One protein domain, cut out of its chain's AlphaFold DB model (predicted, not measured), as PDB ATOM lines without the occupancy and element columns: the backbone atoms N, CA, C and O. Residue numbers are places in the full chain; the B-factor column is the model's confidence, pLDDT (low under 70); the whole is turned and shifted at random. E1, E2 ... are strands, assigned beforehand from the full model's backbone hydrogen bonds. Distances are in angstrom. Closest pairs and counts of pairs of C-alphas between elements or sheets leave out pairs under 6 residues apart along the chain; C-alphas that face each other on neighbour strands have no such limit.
ATOM      1  N   VAL A  13     132.811 177.303 103.481       91.19
ATOM      2  CA  VAL A  13     134.096 177.681 102.902       91.19
ATOM      3  C   VAL A  13     133.897 178.715 101.809       91.19
ATOM      4  O   VAL A  13     132.909 178.683 101.077       91.19
ATOM      5  N   ILE A  14     134.868 179.610 101.681       91.62
ATOM      6  CA  ILE A  14     134.984 180.489 100.523       91.62
ATOM      7  C   ILE A  14     135.808 179.728  99.488       91.62
ATOM      8  O   ILE A  14     136.951 179.355  99.764       91.62
ATOM      9  N   VAL A  15     135.214 179.468  98.326       93.31
ATOM     10  CA  VAL A  15     135.910 178.892  97.172       93.31
ATOM     11  C   VAL A  15     136.320 180.031  96.255       93.31
ATOM     12  O   VAL A  15     135.484 180.841  95.856       93.31
ATOM     13  N   ASP A  16     137.605 180.085  95.942       95.00
ATOM     14  CA  ASP A  16     138.185 180.972  94.942       95.00
ATOM     15  C   ASP A  16     138.857 180.116  93.856       95.00
ATOM     16  O   ASP A  16     138.963 178.897  93.992       95.00
ATOM     17  N   PHE A  17     139.258 180.720  92.747       96.44
ATOM     18  CA  PHE A  17     139.693 180.003  91.554       96.44
ATOM     19  C   PHE A  17     141.027 180.548  91.061       96.44
ATOM     20  O   PHE A  17     141.189 181.756  90.880       96.44
ATOM     21  N   PHE A  18     142.003 179.669  90.822       94.94
ATOM     22  CA  PHE A  18     143.314 180.105  90.340       94.94
ATOM     23  C   PHE A  18     143.175 180.823  88.993       94.94
ATOM     24  O   PHE A  18     142.696 180.255  88.017       94.94
ATOM     25  N   GLY A  19     143.565 182.102  88.950       93.06
ATOM     26  CA  GLY A  19     143.426 182.935  87.751       93.06
ATOM     27  C   GLY A  19     141.978 183.141  87.282       93.06
ATOM     28  O   GLY A  19     141.773 183.521  86.134       93.06
ATOM     29  N   GLY A  20     140.984 182.876  88.138       93.00
ATOM     30  CA  GLY A  20     139.568 182.906  87.773       93.00
ATOM     31  C   GLY A  20     139.093 181.715  86.932       93.00
ATOM     32  O   GLY A  20     137.986 181.783  86.408       93.00
ATOM     33  N   ASP A  21     139.891 180.645  86.781       94.75
ATOM     34  CA  ASP A  21     139.496 179.429  86.054       94.75
ATOM     35  C   ASP A  21     138.569 178.546  86.912       94.75
ATOM     36  O   ASP A  21     139.037 177.952  87.890       94.75
ATOM     37  N   PRO A  22     137.282 178.375  86.541       93.88
ATOM     38  CA  PRO A  22     136.334 177.550  87.289       93.88
ATOM     39  C   PRO A  22     136.759 176.083  87.473       93.88
ATOM     40  O   PRO A  22     136.230 175.402  88.349       93.88
ATOM     41  N   ASN A  23     137.707 175.580  86.671       95.44
ATOM     42  CA  ASN A  23     138.222 174.212  86.776       95.44
ATOM     43  C   ASN A  23     139.355 174.058  87.801       95.44
ATOM     44  O   ASN A  23     139.780 172.936  88.072       95.44
ATOM     45  N   MET A  24     139.842 175.157  88.383       96.06
ATOM     46  CA  MET A  24     140.908 175.154  89.389       96.06
ATOM     47  C   MET A  24     140.450 175.805  90.709       96.06
ATOM     48  O   MET A  24     141.013 176.829  91.114       96.06
ATOM     49  N   PRO A  25     139.429 175.243  91.393       94.94
ATOM     50  CA  PRO A  25     138.968 175.765  92.672       94.94
ATOM     51  C   PRO A  25     139.994 175.530  93.783       94.94
ATOM     52  O   PRO A  25     140.652 174.490  93.850       94.94
ATOM     53  N   PHE A  26     140.055 176.460  94.727       91.31
ATOM     54  CA  PHE A  26     140.738 176.303  96.002       91.31
ATOM     55  C   PHE A  26     139.933 176.957  97.126       91.31
ATOM     56  O   PHE A  26     139.147 177.877  96.912       91.31
ATOM     57  N   VAL A  27     140.120 176.479  98.355       90.94
ATOM     58  CA  VAL A  27     139.476 177.077  99.529       90.94
ATOM     59  C   VAL A  27     140.334 178.233 100.035       90.94
ATOM     60  O   VAL A  27     141.464 178.015 100.467       90.94
ATOM     61  N   SER A  28     139.795 179.452 100.007       88.94
ATOM     62  CA  SER A  28     140.482 180.670 100.459       88.94
ATOM     63  C   SER A  28     140.188 181.022 101.921       88.94
ATOM     64  O   SER A  28     140.989 181.696 102.568       88.94
ATOM     65  N   GLY A  29     139.075 180.536 102.481       86.62
ATOM     66  CA  GLY A  29     138.687 180.828 103.860       86.62
ATOM     67  C   GLY A  29     137.496 180.015 104.358       86.62
ATOM     68  O   GLY A  29     136.940 179.188 103.639       86.62
ATOM     69  N   ARG A  30     137.110 180.259 105.613       87.19
ATOM     70  CA  ARG A  30     135.936 179.669 106.270       87.19
ATOM     71  C   ARG A  30     135.045 180.755 106.849       87.19
ATOM     72  O   ARG A  30     135.550 181.784 107.291       87.19
ATOM     73  N   LEU A  31     133.745 180.494 106.872       84.50
ATOM     74  CA  LEU A  31     132.731 181.394 107.414       84.50
ATOM     75  C   LEU A  31     131.976 180.733 108.572       84.50
ATOM     76  O   LEU A  31     131.841 179.510 108.637       84.50
ATOM     77  N   THR A  32     131.497 181.562 109.498       82.94
ATOM     78  CA  THR A  32     130.520 181.150 110.512       82.94
ATOM     79  C   THR A  32     129.129 181.142 109.901       82.94
ATOM     80  O   THR A  32     128.786 182.064 109.163       82.94
ATOM     81  N   ASN A  33     128.311 180.162 110.266       82.50
ATOM     82  CA  ASN A  33     126.918 180.059 109.838       82.50
ATOM     83  C   ASN A  33     126.009 179.745 111.045       82.50
ATOM     84  O   ASN A  33     126.531 179.547 112.143       82.50
ATOM     85  N   PRO A  34     124.670 179.728 110.904       82.50
ATOM     86  CA  PRO A  34     123.771 179.454 112.030       82.50
ATOM     87  C   PRO A  34     124.049 178.125 112.751       82.50
ATOM     88  O   PRO A  34     123.833 178.032 113.957       82.50
ATOM     89  N   ASP A  35     124.595 177.138 112.033       79.94
ATOM     90  CA  ASP A  35     124.974 175.831 112.581       79.94
ATOM     91  C   ASP A  35     126.394 175.821 113.195       79.94
ATOM     92  O   ASP A  35     126.721 174.960 114.012       79.94
ATOM     93  N   ASN A  36     127.239 176.798 112.847       79.12
ATOM     94  CA  ASN A  36     128.607 177.000 113.331       79.12
ATOM     95  C   ASN A  36     128.828 178.476 113.686       79.12
ATOM     96  O   ASN A  36     129.571 179.206 113.018       79.12
ATOM     97  N   MET A  37     128.152 178.908 114.746       83.56
ATOM     98  CA  MET A  37     128.289 180.250 115.308       83.56
ATOM     99  C   MET A  37     129.720 180.512 115.819       83.56
ATOM    100  O   MET A  37     130.456 179.564 116.122       83.56
ATOM    101  N   PRO A  38     130.127 181.790 115.959       82.94
ATOM    102  CA  PRO A  38     131.362 182.152 116.648       82.94
ATOM    103  C   PRO A  38     131.496 181.450 118.006       82.94
ATOM    104  O   PRO A  38     130.514 181.263 118.724       82.94
ATOM    105  N   LEU A  39     132.728 181.085 118.371       84.69
ATOM    106  CA  LEU A  39     133.026 180.288 119.570       84.69
ATOM    107  C   LEU A  39     132.564 180.928 120.885       84.69
ATOM    108  O   LEU A  39     132.276 180.204 121.837       84.69
ATOM    109  N   TRP A  40     132.531 182.259 120.940       90.75
ATOM    110  CA  TRP A  40     132.119 183.040 122.103       90.75
ATOM    111  C   TRP A  40     130.934 183.940 121.760       90.75
ATOM    112  O   TRP A  40     130.764 184.360 120.613       90.75
ATOM    113  N   GLN A  41     130.119 184.255 122.765       88.44
ATOM    114  CA  GLN A  41     128.946 185.110 122.603       88.44
ATOM    115  C   GLN A  41     129.339 186.551 122.261       88.44
ATOM    116  O   GLN A  41     129.815 187.323 123.097       88.44
ATOM    117  N   LEU A  42     129.083 186.932 121.013       88.69
ATOM    118  CA  LEU A  42     129.212 188.308 120.549       88.69
ATOM    119  C   LEU A  42     127.925 189.103 120.831       88.69
ATOM    120  O   LEU A  42     126.833 188.537 120.765       88.69
ATOM    121  N   PRO A  43     128.028 190.415 121.128       90.12
ATOM    122  CA  PRO A  43     129.248 191.234 121.159       90.12
ATOM    123  C   PRO A  43     129.990 191.235 122.511       90.12
ATOM    124  O   PRO A  43     130.998 191.930 122.638       90.12
ATOM    125  N   ASN A  44     129.493 190.511 123.517       88.56
ATOM    126  CA  ASN A  44     129.980 190.596 124.900       88.56
ATOM    127  C   ASN A  44     131.449 190.166 125.036       88.56
ATOM    128  O   ASN A  44     132.230 190.841 125.704       88.56
ATOM    129  N   GLU A  45     131.845 189.119 124.312       93.69
ATOM    130  CA  GLU A  45     133.184 188.522 124.379       93.69
ATOM    131  C   GLU A  45     134.073 188.904 123.185       93.69
ATOM    132  O   GLU A  45     134.985 188.179 122.802       93.69
ATOM    133  N   LYS A  46     133.838 190.087 122.599       93.25
ATOM    134  CA  LYS A  46     134.592 190.619 121.443       93.25
ATOM    135  C   LYS A  46     136.085 190.879 121.695       93.25
ATOM    136  O   LYS A  46     136.808 191.179 120.755       93.25
ATOM    137  N   VAL A  47     136.504 190.862 122.958       94.81
ATOM    138  CA  VAL A  47     137.899 191.052 123.389       94.81
ATOM    139  C   VAL A  47     138.689 189.744 123.392       94.81
ATOM    140  O   VAL A  47     139.898 189.774 123.579       94.81
ATOM    141  N   LEU A  48     138.014 188.608 123.185       95.62
ATOM    142  CA  LEU A  48     138.653 187.312 123.033       95.62
ATOM    143  C   LEU A  48     138.976 187.061 121.561       95.62
ATOM    144  O   LEU A  48     138.109 187.146 120.689       95.62
ATOM    145  N   SER A  49     140.222 186.694 121.296       93.81
ATOM    146  CA  SER A  49     140.687 186.256 119.984       93.81
ATOM    147  C   SER A  49     141.498 184.970 120.120       93.81
ATOM    148  O   SER A  49     142.070 184.694 121.172       93.81
ATOM    149  N   GLY A  50     141.519 184.114 119.096       91.62
ATOM    150  CA  GLY A  50     142.279 182.871 119.203       91.62
ATOM    151  C   GLY A  50     141.907 181.765 118.231       91.62
ATOM    152  O   GLY A  50     141.102 181.929 117.316       91.62
ATOM    153  N   LEU A  51     142.514 180.607 118.471       90.12
ATOM    154  CA  LEU A  51     142.303 179.366 117.744       90.12
ATOM    155  C   LEU A  51     141.725 178.328 118.697       90.12
ATOM    156  O   LEU A  51     142.248 178.129 119.789       90.12
ATOM    157  N   LYS A  52     140.688 177.619 118.258       89.31
ATOM    158  CA  LYS A  52     140.171 176.441 118.951       89.31
ATOM    159  C   LYS A  52     139.982 175.309 117.958       89.31
ATOM    160  O   LYS A  52     139.309 175.470 116.938       89.31
ATOM    161  N   SER A  53     140.602 174.171 118.235       88.69
ATOM    162  CA  SER A  53     140.354 172.937 117.504       88.69
ATOM    163  C   SER A  53     139.176 172.187 118.125       88.69
ATOM    164  O   SER A  53     138.704 172.505 119.213       88.69
ATOM    165  N   LYS A  54     138.704 171.161 117.425       87.25
ATOM    166  CA  LYS A  54     137.824 170.136 117.985       87.25
ATOM    167  C   LYS A  54     138.540 168.799 117.832       87.25
ATOM    168  O   LYS A  54     139.267 168.601 116.862       87.25
ATOM    169  N   GLU A  55     138.366 167.876 118.744       91.12
ATOM    170  CA  GLU A  55     138.862 166.512 118.612       91.12
ATOM    171  C   GLU A  55     138.284 165.858 117.343       91.12
ATOM    172  O   GLU A  55     137.211 166.240 116.856       91.12
ATOM    173  N   TYR A  56     139.020 164.937 116.724       87.88
ATOM    174  CA  TYR A  56     138.487 164.175 115.596       87.88
ATOM    175  C   TYR A  56     137.571 163.081 116.138       87.88
ATOM    176  O   TYR A  56     137.993 162.309 116.986       87.88
ATOM    177  N   GLN A  57     136.314 163.053 115.684       88.25
ATOM    178  CA  GLN A  57     135.283 162.124 116.178       88.25
ATOM    179  C   GLN A  57     135.011 162.190 117.698       88.25
ATOM    180  O   GLN A  57     134.322 161.328 118.233       88.25
ATOM    181  N   GLY A  58     135.479 163.241 118.376       89.31
ATOM    182  CA  GLY A  58     135.287 163.448 119.809       89.31
ATOM    183  C   GLY A  58     134.762 164.841 120.159       89.31
ATOM    184  O   GLY A  58     134.331 165.617 119.292       89.31
ATOM    185  N   SER A  59     134.774 165.149 121.454       89.81
ATOM    186  CA  SER A  59     134.222 166.388 122.019       89.81
ATOM    187  C   SER A  59     135.267 167.299 122.658       89.81
ATOM    188  O   SER A  59     134.920 168.423 123.016       89.81
ATOM    189  N   GLN A  60     136.514 166.844 122.809       94.25
ATOM    190  CA  GLN A  60     137.587 167.644 123.396       94.25
ATOM    191  C   GLN A  60     138.101 168.715 122.428       94.25
ATOM    192  O   GLN A  60     137.743 168.761 121.246       94.25
ATOM    193  N   SER A  61     138.947 169.608 122.926       93.56
ATOM    194  CA  SER A  61     139.531 170.694 122.153       93.56
ATOM    195  C   SER A  61     140.926 171.072 122.637       93.56
ATOM    196  O   SER A  61     141.286 170.874 123.795       93.56
ATOM    197  N   ASN A  62     141.697 171.664 121.727       94.94
ATOM    198  CA  ASN A  62     142.863 172.469 122.071       94.94
ATOM    199  C   ASN A  62     142.526 173.926 121.766       94.94
ATOM    200  O   ASN A  62     141.872 174.201 120.757       94.94
ATOM    201  N   GLN A  63     142.973 174.858 122.601       94.94
ATOM    202  CA  GLN A  63     142.748 176.280 122.381       94.94
ATOM    203  C   GLN A  63     143.989 177.123 122.679       94.94
ATOM    204  O   GLN A  63     144.711 176.868 123.638       94.94
ATOM    205  N   LEU A  64     144.206 178.137 121.844       96.69
ATOM    206  CA  LEU A  64     145.122 179.249 122.063       96.69
ATOM    207  C   LEU A  64     144.281 180.523 122.037       96.69
ATOM    208  O   LEU A  64     143.740 180.858 120.987       96.69
ATOM    209  N   VAL A  65     144.144 181.205 123.170       96.81
ATOM    210  CA  VAL A  65     143.262 182.370 123.333       96.81
ATOM    211  C   VAL A  65     144.056 183.551 123.880       96.81
ATOM    212  O   VAL A  65     144.864 183.382 124.789       96.81
ATOM    213  N   MET A  66     143.808 184.735 123.331       98.06
ATOM    214  CA  MET A  66     144.275 186.029 123.817       98.06
ATOM    215  C   MET A  66     143.057 186.828 124.289       98.06
ATOM    216  O   MET A  66     142.061 186.923 123.569       98.06
ATOM    217  N   ASP A  67     143.125 187.364 125.503       97.00
ATOM    218  CA  ASP A  67     142.140 188.298 126.047       97.00
ATOM    219  C   ASP A  67     142.737 189.706 126.048       97.00
ATOM    220  O   ASP A  67     143.657 189.997 126.812       97.00
ATOM    221  N   ASP A  68     142.192 190.577 125.201       97.44
ATOM    222  CA  ASP A  68     142.628 191.965 125.037       97.44
ATOM    223  C   ASP A  68     141.862 192.938 125.951       97.44
ATOM    224  O   ASP A  68     141.792 194.148 125.704       97.44
ATOM    225  N   THR A  69     141.254 192.434 127.030       96.06
ATOM    226  CA  THR A  69     140.617 193.281 128.040       96.06
ATOM    227  C   THR A  69     141.623 194.287 128.601       96.06
ATOM    228  O   THR A  69     142.666 193.927 129.148       96.06
ATOM    229  N   ALA A  70     141.288 195.577 128.510       96.25
ATOM    230  CA  ALA A  70     142.153 196.663 128.961       96.25
ATOM    231  C   ALA A  70     142.609 196.469 130.421       96.25
ATOM    232  O   ALA A  70     141.787 196.331 131.330       96.25
ATOM    233  N   GLY A  71     143.929 196.460 130.634       95.12
ATOM    234  CA  GLY A  71     144.554 196.257 131.947       95.12
ATOM    235  C   GLY A  71     144.503 194.820 132.482       95.12
ATOM    236  O   GLY A  71     144.936 194.589 133.604       95.12
ATOM    237  N   LYS A  72     143.979 193.861 131.708       96.75
ATOM    238  CA  LYS A  72     143.791 192.458 132.109       96.75
ATOM    239  C   LYS A  72     144.186 191.499 130.987       96.75
ATOM    240  O   LYS A  72     143.473 190.542 130.712       96.75
ATOM    241  N   LEU A  73     145.313 191.778 130.334       97.50
ATOM    242  CA  LEU A  73     145.794 190.941 129.240       97.50
ATOM    243  C   LEU A  73     146.031 189.508 129.727       97.50
ATOM    244  O   LEU A  73     146.675 189.304 130.760       97.50
ATOM    245  N   GLN A  74     145.535 188.539 128.963       97.94
ATOM    246  CA  GLN A  74     145.729 187.115 129.219       97.94
ATOM    247  C   GLN A  74     146.118 186.397 127.930       97.94
ATOM    248  O   GLN A  74     145.567 186.671 126.867       97.94
ATOM    249  N   VAL A  75     147.014 185.420 128.041       98.44
ATOM    250  CA  VAL A  75     147.221 184.396 127.010       98.44
ATOM    251  C   VAL A  75     146.991 183.026 127.636       98.44
ATOM    252  O   VAL A  75     147.537 182.734 128.699       98.44
ATOM    253  N   GLN A  76     146.188 182.186 126.989       97.75
ATOM    254  CA  GLN A  76     145.907 180.816 127.413       97.75
ATOM    255  C   GLN A  76     146.214 179.836 126.284       97.75
ATOM    256  O   GLN A  76     145.594 179.902 125.225       97.75
ATOM    257  N   LEU A  77     147.110 178.886 126.544       98.19
ATOM    258  CA  LEU A  77     147.302 177.684 125.741       98.19
ATOM    259  C   LEU A  77     146.781 176.488 126.539       98.19
ATOM    260  O   LEU A  77     147.311 176.183 127.601       98.19
ATOM    261  N   LYS A  78     145.743 175.820 126.041       97.00
ATOM    262  CA  LYS A  78     145.018 174.767 126.759       97.00
ATOM    263  C   LYS A  78     144.764 173.546 125.882       97.00
ATOM    264  O   LYS A  78     144.397 173.683 124.716       97.00
ATOM    265  N   SER A  79     144.851 172.369 126.491       97.25
ATOM    266  CA  SER A  79     144.231 171.131 126.026       97.25
ATOM    267  C   SER A  79     143.177 170.678 127.036       97.25
ATOM    268  O   SER A  79     143.431 170.675 128.241       97.25
ATOM    269  N   ASP A  80     141.997 170.278 126.563       96.12
ATOM    270  CA  ASP A  80     140.992 169.646 127.429       96.12
ATOM    271  C   ASP A  80     141.491 168.301 127.983       96.12
ATOM    272  O   ASP A  80     141.049 167.871 129.050       96.12
ATOM    273  N   TYR A  81     142.449 167.655 127.306       96.88
ATOM    274  CA  TYR A  81     143.054 166.423 127.788       96.88
ATOM    275  C   TYR A  81     143.828 166.679 129.087       96.88
ATOM    276  O   TYR A  81     144.804 167.439 129.128       96.88
ATOM    277  N   GLN A  82     143.347 166.060 130.172       96.94
ATOM    278  CA  GLN A  82     143.840 166.264 131.540       96.94
ATOM    279  C   GLN A  82     143.854 167.743 131.962       96.94
ATOM    280  O   GLN A  82     144.640 168.138 132.821       96.94
ATOM    281  N   SER A  83     143.011 168.577 131.336       95.88
ATOM    282  CA  SER A  83     142.935 170.017 131.594       95.88
ATOM    283  C   SER A  83     144.332 170.667 131.666       95.88
ATOM    284  O   SER A  83     144.668 171.353 132.636       95.88
ATOM    285  N   SER A  84     145.186 170.370 130.686       98.25
ATOM    286  CA  SER A  84     146.589 170.795 130.666       98.25
ATOM    287  C   SER A  84     146.710 172.197 130.071       98.25
ATOM    288  O   SER A  84     146.278 172.420 128.940       98.25
ATOM    289  N   GLU A  85     147.263 173.156 130.819       97.44
ATOM    290  CA  GLU A  85     147.222 174.579 130.458       97.44
ATOM    291  C   GLU A  85     148.510 175.335 130.818       97.44
ATOM    292  O   GLU A  85     149.084 175.131 131.889       97.44
ATOM    293  N   LEU A  86     148.904 176.262 129.938       98.38
ATOM    294  CA  LEU A  86     149.798 177.383 130.218       98.38
ATOM    295  C   LEU A  86     148.983 178.679 130.147       98.38
ATOM    296  O   LEU A  86     148.493 179.052 129.078       98.38
ATOM    297  N   ASN A  87     148.870 179.373 131.275       98.25
ATOM    298  CA  ASN A  87     148.171 180.649 131.395       98.25
ATOM    299  C   ASN A  87     149.172 181.755 131.759       98.25
ATOM    300  O   ASN A  87     149.977 181.569 132.669       98.25
ATOM    301  N   LEU A  88     149.125 182.898 131.069       98.38
ATOM    302  CA  LEU A  88     150.007 184.054 131.273       98.38
ATOM    303  C   LEU A  88     149.180 185.332 131.464       98.38
ATOM    304  O   LEU A  88     148.201 185.534 130.746       98.38
ATOM    305  N   GLY A  89     149.608 186.225 132.357       97.88
ATOM    306  CA  GLY A  89     148.980 187.530 132.587       97.88
ATOM    307  C   GLY A  89     147.896 187.499 133.669       97.88
ATOM    308  O   GLY A  89     148.119 186.951 134.747       97.88
ATOM    309  N   CYS A  90     146.745 188.121 133.402       97.69
ATOM    310  CA  CYS A  90     145.578 188.136 134.289       97.69
ATOM    311  C   CYS A  90     144.753 186.862 134.069       97.69
ATOM    312  O   CYS A  90     143.948 186.788 133.151       97.69
ATOM    313  N   ILE A  91     144.991 185.827 134.871       97.69
ATOM    314  CA  ILE A  91     144.470 184.480 134.642       97.69
ATOM    315  C   ILE A  91     142.996 184.422 135.050       97.69
ATOM    316  O   ILE A  91     142.658 184.380 136.233       97.69
ATOM    317  N   THR A  92     142.115 184.359 134.061       95.81
ATOM    318  CA  THR A  92     140.688 184.065 134.204       95.81
ATOM    319  C   THR A  92     140.350 182.735 133.538       95.81
ATOM    320  O   THR A  92     141.031 182.269 132.617       95.81
ATOM    321  N   ARG A  93     139.283 182.088 134.001       94.75
ATOM    322  CA  ARG A  93     138.711 180.950 133.282       94.75
ATOM    323  C   ARG A  93     138.045 181.443 131.995       94.75
ATOM    324  O   ARG A  93     137.251 182.376 132.039       94.75
ATOM    325  N   ILE A  94     138.311 180.774 130.874       93.38
ATOM    326  CA  ILE A  94     137.655 181.041 129.587       93.38
ATOM    327  C   ILE A  94     136.807 179.825 129.215       93.38
ATOM    328  O   ILE A  94     137.320 178.788 128.784       93.38
ATOM    329  N   ASN A  95     135.497 179.952 129.408       88.25
ATOM    330  CA  ASN A  95     134.535 178.905 129.097       88.25
ATOM    331  C   ASN A  95     134.184 178.905 127.599       88.25
ATOM    332  O   ASN A  95     134.120 179.971 126.972       88.25
ATOM    333  N   PRO A  96     133.901 177.728 127.010       81.75
ATOM    334  CA  PRO A  96     133.306 177.658 125.680       81.75
ATOM    335  C   PRO A  96     131.984 178.429 125.658       81.75
ATOM    336  O   PRO A  96     131.187 178.276 126.573       81.75
ATOM    337  N   VAL A  97     131.708 179.209 124.612       82.56
ATOM    338  CA  VAL A  97     130.468 179.988 124.450       82.56
ATOM    339  C   VAL A  97     130.337 181.174 125.412       82.56
ATOM    340  O   VAL A  97     130.245 182.302 124.929       82.56
ATOM    341  N   GLN A  98     130.343 180.978 126.738       87.31
ATOM    342  CA  GLN A  98     130.151 182.090 127.687       87.31
ATOM    343  C   GLN A  98     131.337 183.067 127.734       87.31
ATOM    344  O   GLN A  98     131.134 184.229 128.069       87.31
ATOM    345  N   GLY A  99     132.549 182.619 127.387       90.69
ATOM    346  CA  GLY A  99     133.764 183.436 127.446       90.69
ATOM    347  C   GLY A  99     134.330 183.559 128.856       90.69
ATOM    348  O   GLY A  99     134.392 182.564 129.585       90.69
ATOM    349  N   ARG A 100     134.809 184.753 129.210       92.81
ATOM    350  CA  ARG A 100     135.503 185.013 130.482       92.81
ATOM    351  C   ARG A 100     134.610 184.702 131.687       92.81
ATOM    352  O   ARG A 100     133.416 184.997 131.693       92.81
ATOM    353  N   ALA A 101     135.206 184.129 132.724       92.69
ATOM    354  CA  ALA A 101     134.546 183.744 133.966       92.69
ATOM    355  C   ALA A 101     135.384 184.164 135.191       92.69
ATOM    356  O   ALA A 101     135.859 185.298 135.259       92.69
ATOM    357  N   ASP A 102     135.518 183.293 136.195       94.38
ATOM    358  CA  ASP A 102     136.196 183.583 137.458       94.38
ATOM    359  C   ASP A 102     137.679 183.939 137.274       94.38
ATOM    360  O   ASP A 102     138.406 183.304 136.506       94.38
ATOM    361  N   PHE A 103     138.128 184.953 138.018       96.62
ATOM    362  CA  PHE A 103     139.540 185.293 138.173       96.62
ATOM    363  C   PHE A 103     140.239 184.254 139.059       96.62
ATOM    364  O   PHE A 103     139.733 183.902 140.124       96.62
ATOM    365  N   ARG A 104     141.405 183.776 138.617       96.12
ATOM    366  CA  ARG A 104     142.170 182.687 139.244       96.12
ATOM    367  C   ARG A 104     143.569 183.104 139.707       96.12
ATOM    368  O   ARG A 104     144.157 182.380 140.504       96.12
ATOM    369  N   GLY A 105     144.093 184.243 139.250       96.88
ATOM    370  CA  GLY A 105     145.386 184.767 139.691       96.88
ATOM    371  C   GLY A 105     146.076 185.658 138.662       96.88
ATOM    372  O   GLY A 105     145.542 185.931 137.593       96.88
ATOM    373  N   GLU A 106     147.289 186.096 138.987       97.25
ATOM    374  CA  GLU A 106     148.154 186.901 138.118       97.25
ATOM    375  C   GLU A 106     149.538 186.256 138.005       97.25
ATOM    376  O   GLU A 106     150.030 185.656 138.962       97.25
ATOM    377  N   GLY A 107     150.182 186.401 136.844       96.69
ATOM    378  CA  GLY A 107     151.535 185.903 136.594       96.69
ATOM    379  C   GLY A 107     151.546 184.801 135.544       96.69
ATOM    380  O   GLY A 107     151.102 185.024 134.419       96.69
ATOM    381  N   PHE A 108     152.076 183.630 135.893       97.38
ATOM    382  CA  PHE A 108     152.011 182.446 135.042       97.38
ATOM    383  C   PHE A 108     151.505 181.239 135.831       97.38
ATOM    384  O   PHE A 108     151.818 181.076 137.009       97.38
ATOM    385  N   GLU A 109     150.747 180.375 135.168       98.12
ATOM    386  CA  GLU A 109     150.327 179.077 135.686       98.12
ATOM    387  C   GLU A 109     150.640 178.017 134.632       98.12
ATOM    388  O   GLU A 109     150.180 178.118 133.494       98.12
ATOM    389  N   LEU A 110     151.398 176.995 135.026       97.88
ATOM    390  CA  LEU A 110     151.516 175.740 134.291       97.88
ATOM    391  C   LEU A 110     150.801 174.663 135.111       97.88
ATOM    392  O   LEU A 110     151.219 174.370 136.232       97.88
ATOM    393  N   ARG A 111     149.716 174.099 134.576       97.19
ATOM    394  CA  ARG A 111     148.894 173.098 135.273       97.19
ATOM    395  C   ARG A 111     148.545 171.912 134.387       97.19
ATOM    396  O   ARG A 111     148.424 172.044 133.174       97.19
ATOM    397  N   THR A 112     148.319 170.766 135.015       98.38
ATOM    398  CA  THR A 112     147.764 169.557 134.399       98.38
ATOM    399  C   THR A 112     147.182 168.661 135.493       98.38
ATOM    400  O   THR A 112     147.661 168.692 136.627       98.38
ATOM    401  N   ASP A 113     146.157 167.877 135.163       98.44
ATOM    402  CA  ASP A 113     145.671 166.773 136.000       98.44
ATOM    403  C   ASP A 113     146.505 165.486 135.765       98.44
ATOM    404  O   ASP A 113     146.284 164.469 136.420       98.44
ATOM    405  N   GLY A 114     147.448 165.519 134.812       98.12
ATOM    406  CA  GLY A 114     148.401 164.455 134.501       98.12
ATOM    407  C   GLY A 114     149.783 164.663 135.133       98.12
ATOM    408  O   GLY A 114     149.934 165.274 136.190       98.12
ATOM    409  N   HIS A 115     150.822 164.141 134.477       97.81
ATOM    410  CA  HIS A 115     152.207 164.307 134.923       97.81
ATOM    411  C   HIS A 115     152.785 165.659 134.487       97.81
ATOM    412  O   HIS A 115     152.734 166.015 133.311       97.81
ATOM    413  N   GLY A 116     153.400 166.382 135.424       97.38
ATOM    414  CA  GLY A 116     154.216 167.560 135.132       97.38
ATOM    415  C   GLY A 116     155.701 167.205 135.147       97.38
ATOM    416  O   GLY A 116     156.207 166.731 136.160       97.38
TER     417      GLY A 116
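AT A GLANCE: This is residues 13 to 116 of the 606 residues of the protein "DUF2345 domain-containing protein" of Mannheimia pernigra (UniProt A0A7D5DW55). A strongly twisted sheet of five strands, E3 to E7, makes the body, and a two-stranded hairpin arm, E1 and E2, reaches away from it at the end of a long link. The last two strands, E6 and E7, bend sharply and their hairpin end folds back over one face of the sheet toward E3. The printed part has 104 residues with seven named strands, E1 to E7 along the chain, and no named helix, in the class all strand. The large sheet runs E3, E4, E5, E6, E7 and the small one E1, E2, both antiparallel throughout. The whole is loose, with a radius of gyration of the C-alphas of 17.3 A, and elongated, spanning 54 by 34 by 25 A.

HOW THE PARTS SIT: Begin at E1, residues 13 to 17, which forms a hairpin with E2, residues 25 to 31, at 151 degrees between directions; look for N 14 and O 29, 2.9 A apart. E2 is apart from E3, residues 48 to 52. From E3 on you walk a meander, each strand the antiparallel neighbour of the one before. E3, an edge strand, forms a hairpin with E4, residues 62 to 67, at 169 degrees, with N 51 and O 64 at 2.8 A. E4 and E5, residues 74 to 79, form the next hairpin at 172 degrees, with N 65 and O 76 at 2.8 A. E5 pairs with E6, residues 84 to 95, through N 77 and O 86 at 2.9 A. E6 bends by 133 degrees at residue 89, and E7, residues 99 to 111, bends by 108 degrees at residue 107. These two stay paired on both sides of the bends: find N 87 and O 109 at 2.9 A, then N 95 and O 99 at 2.8 A. E7 is the other edge strand; its closest C-alpha to E3 is that of Gly 99, 7.6 A from that of Leu 48.

IN THESE COORDINATES: Find C-alpha 13 at (134.096, 177.681, 102.902), where E1 begins. E2 measures 17.0 A from first to last C-alpha. E3 starts at C-alpha 48, (138.653, 187.312, 123.033). E4 measures 16.3 A and E5 16.4 A. E6 measures 14.6 A and E7, the longest strand by residues, 19.9 A, ending at C-alpha 111, (148.894, 173.098, 135.273).

THE WHOLE: The C-alphas farthest apart, those of Asn 23 and Gly 105, are 54.4 A from each other. The printed part has no cut. The long link is residues 32 to 47, from E2 to E3; the links E5 to E6 and E6 to E7 are tight. The mean pLDDT of the printed part is 93.1, and no printed residue is under 70.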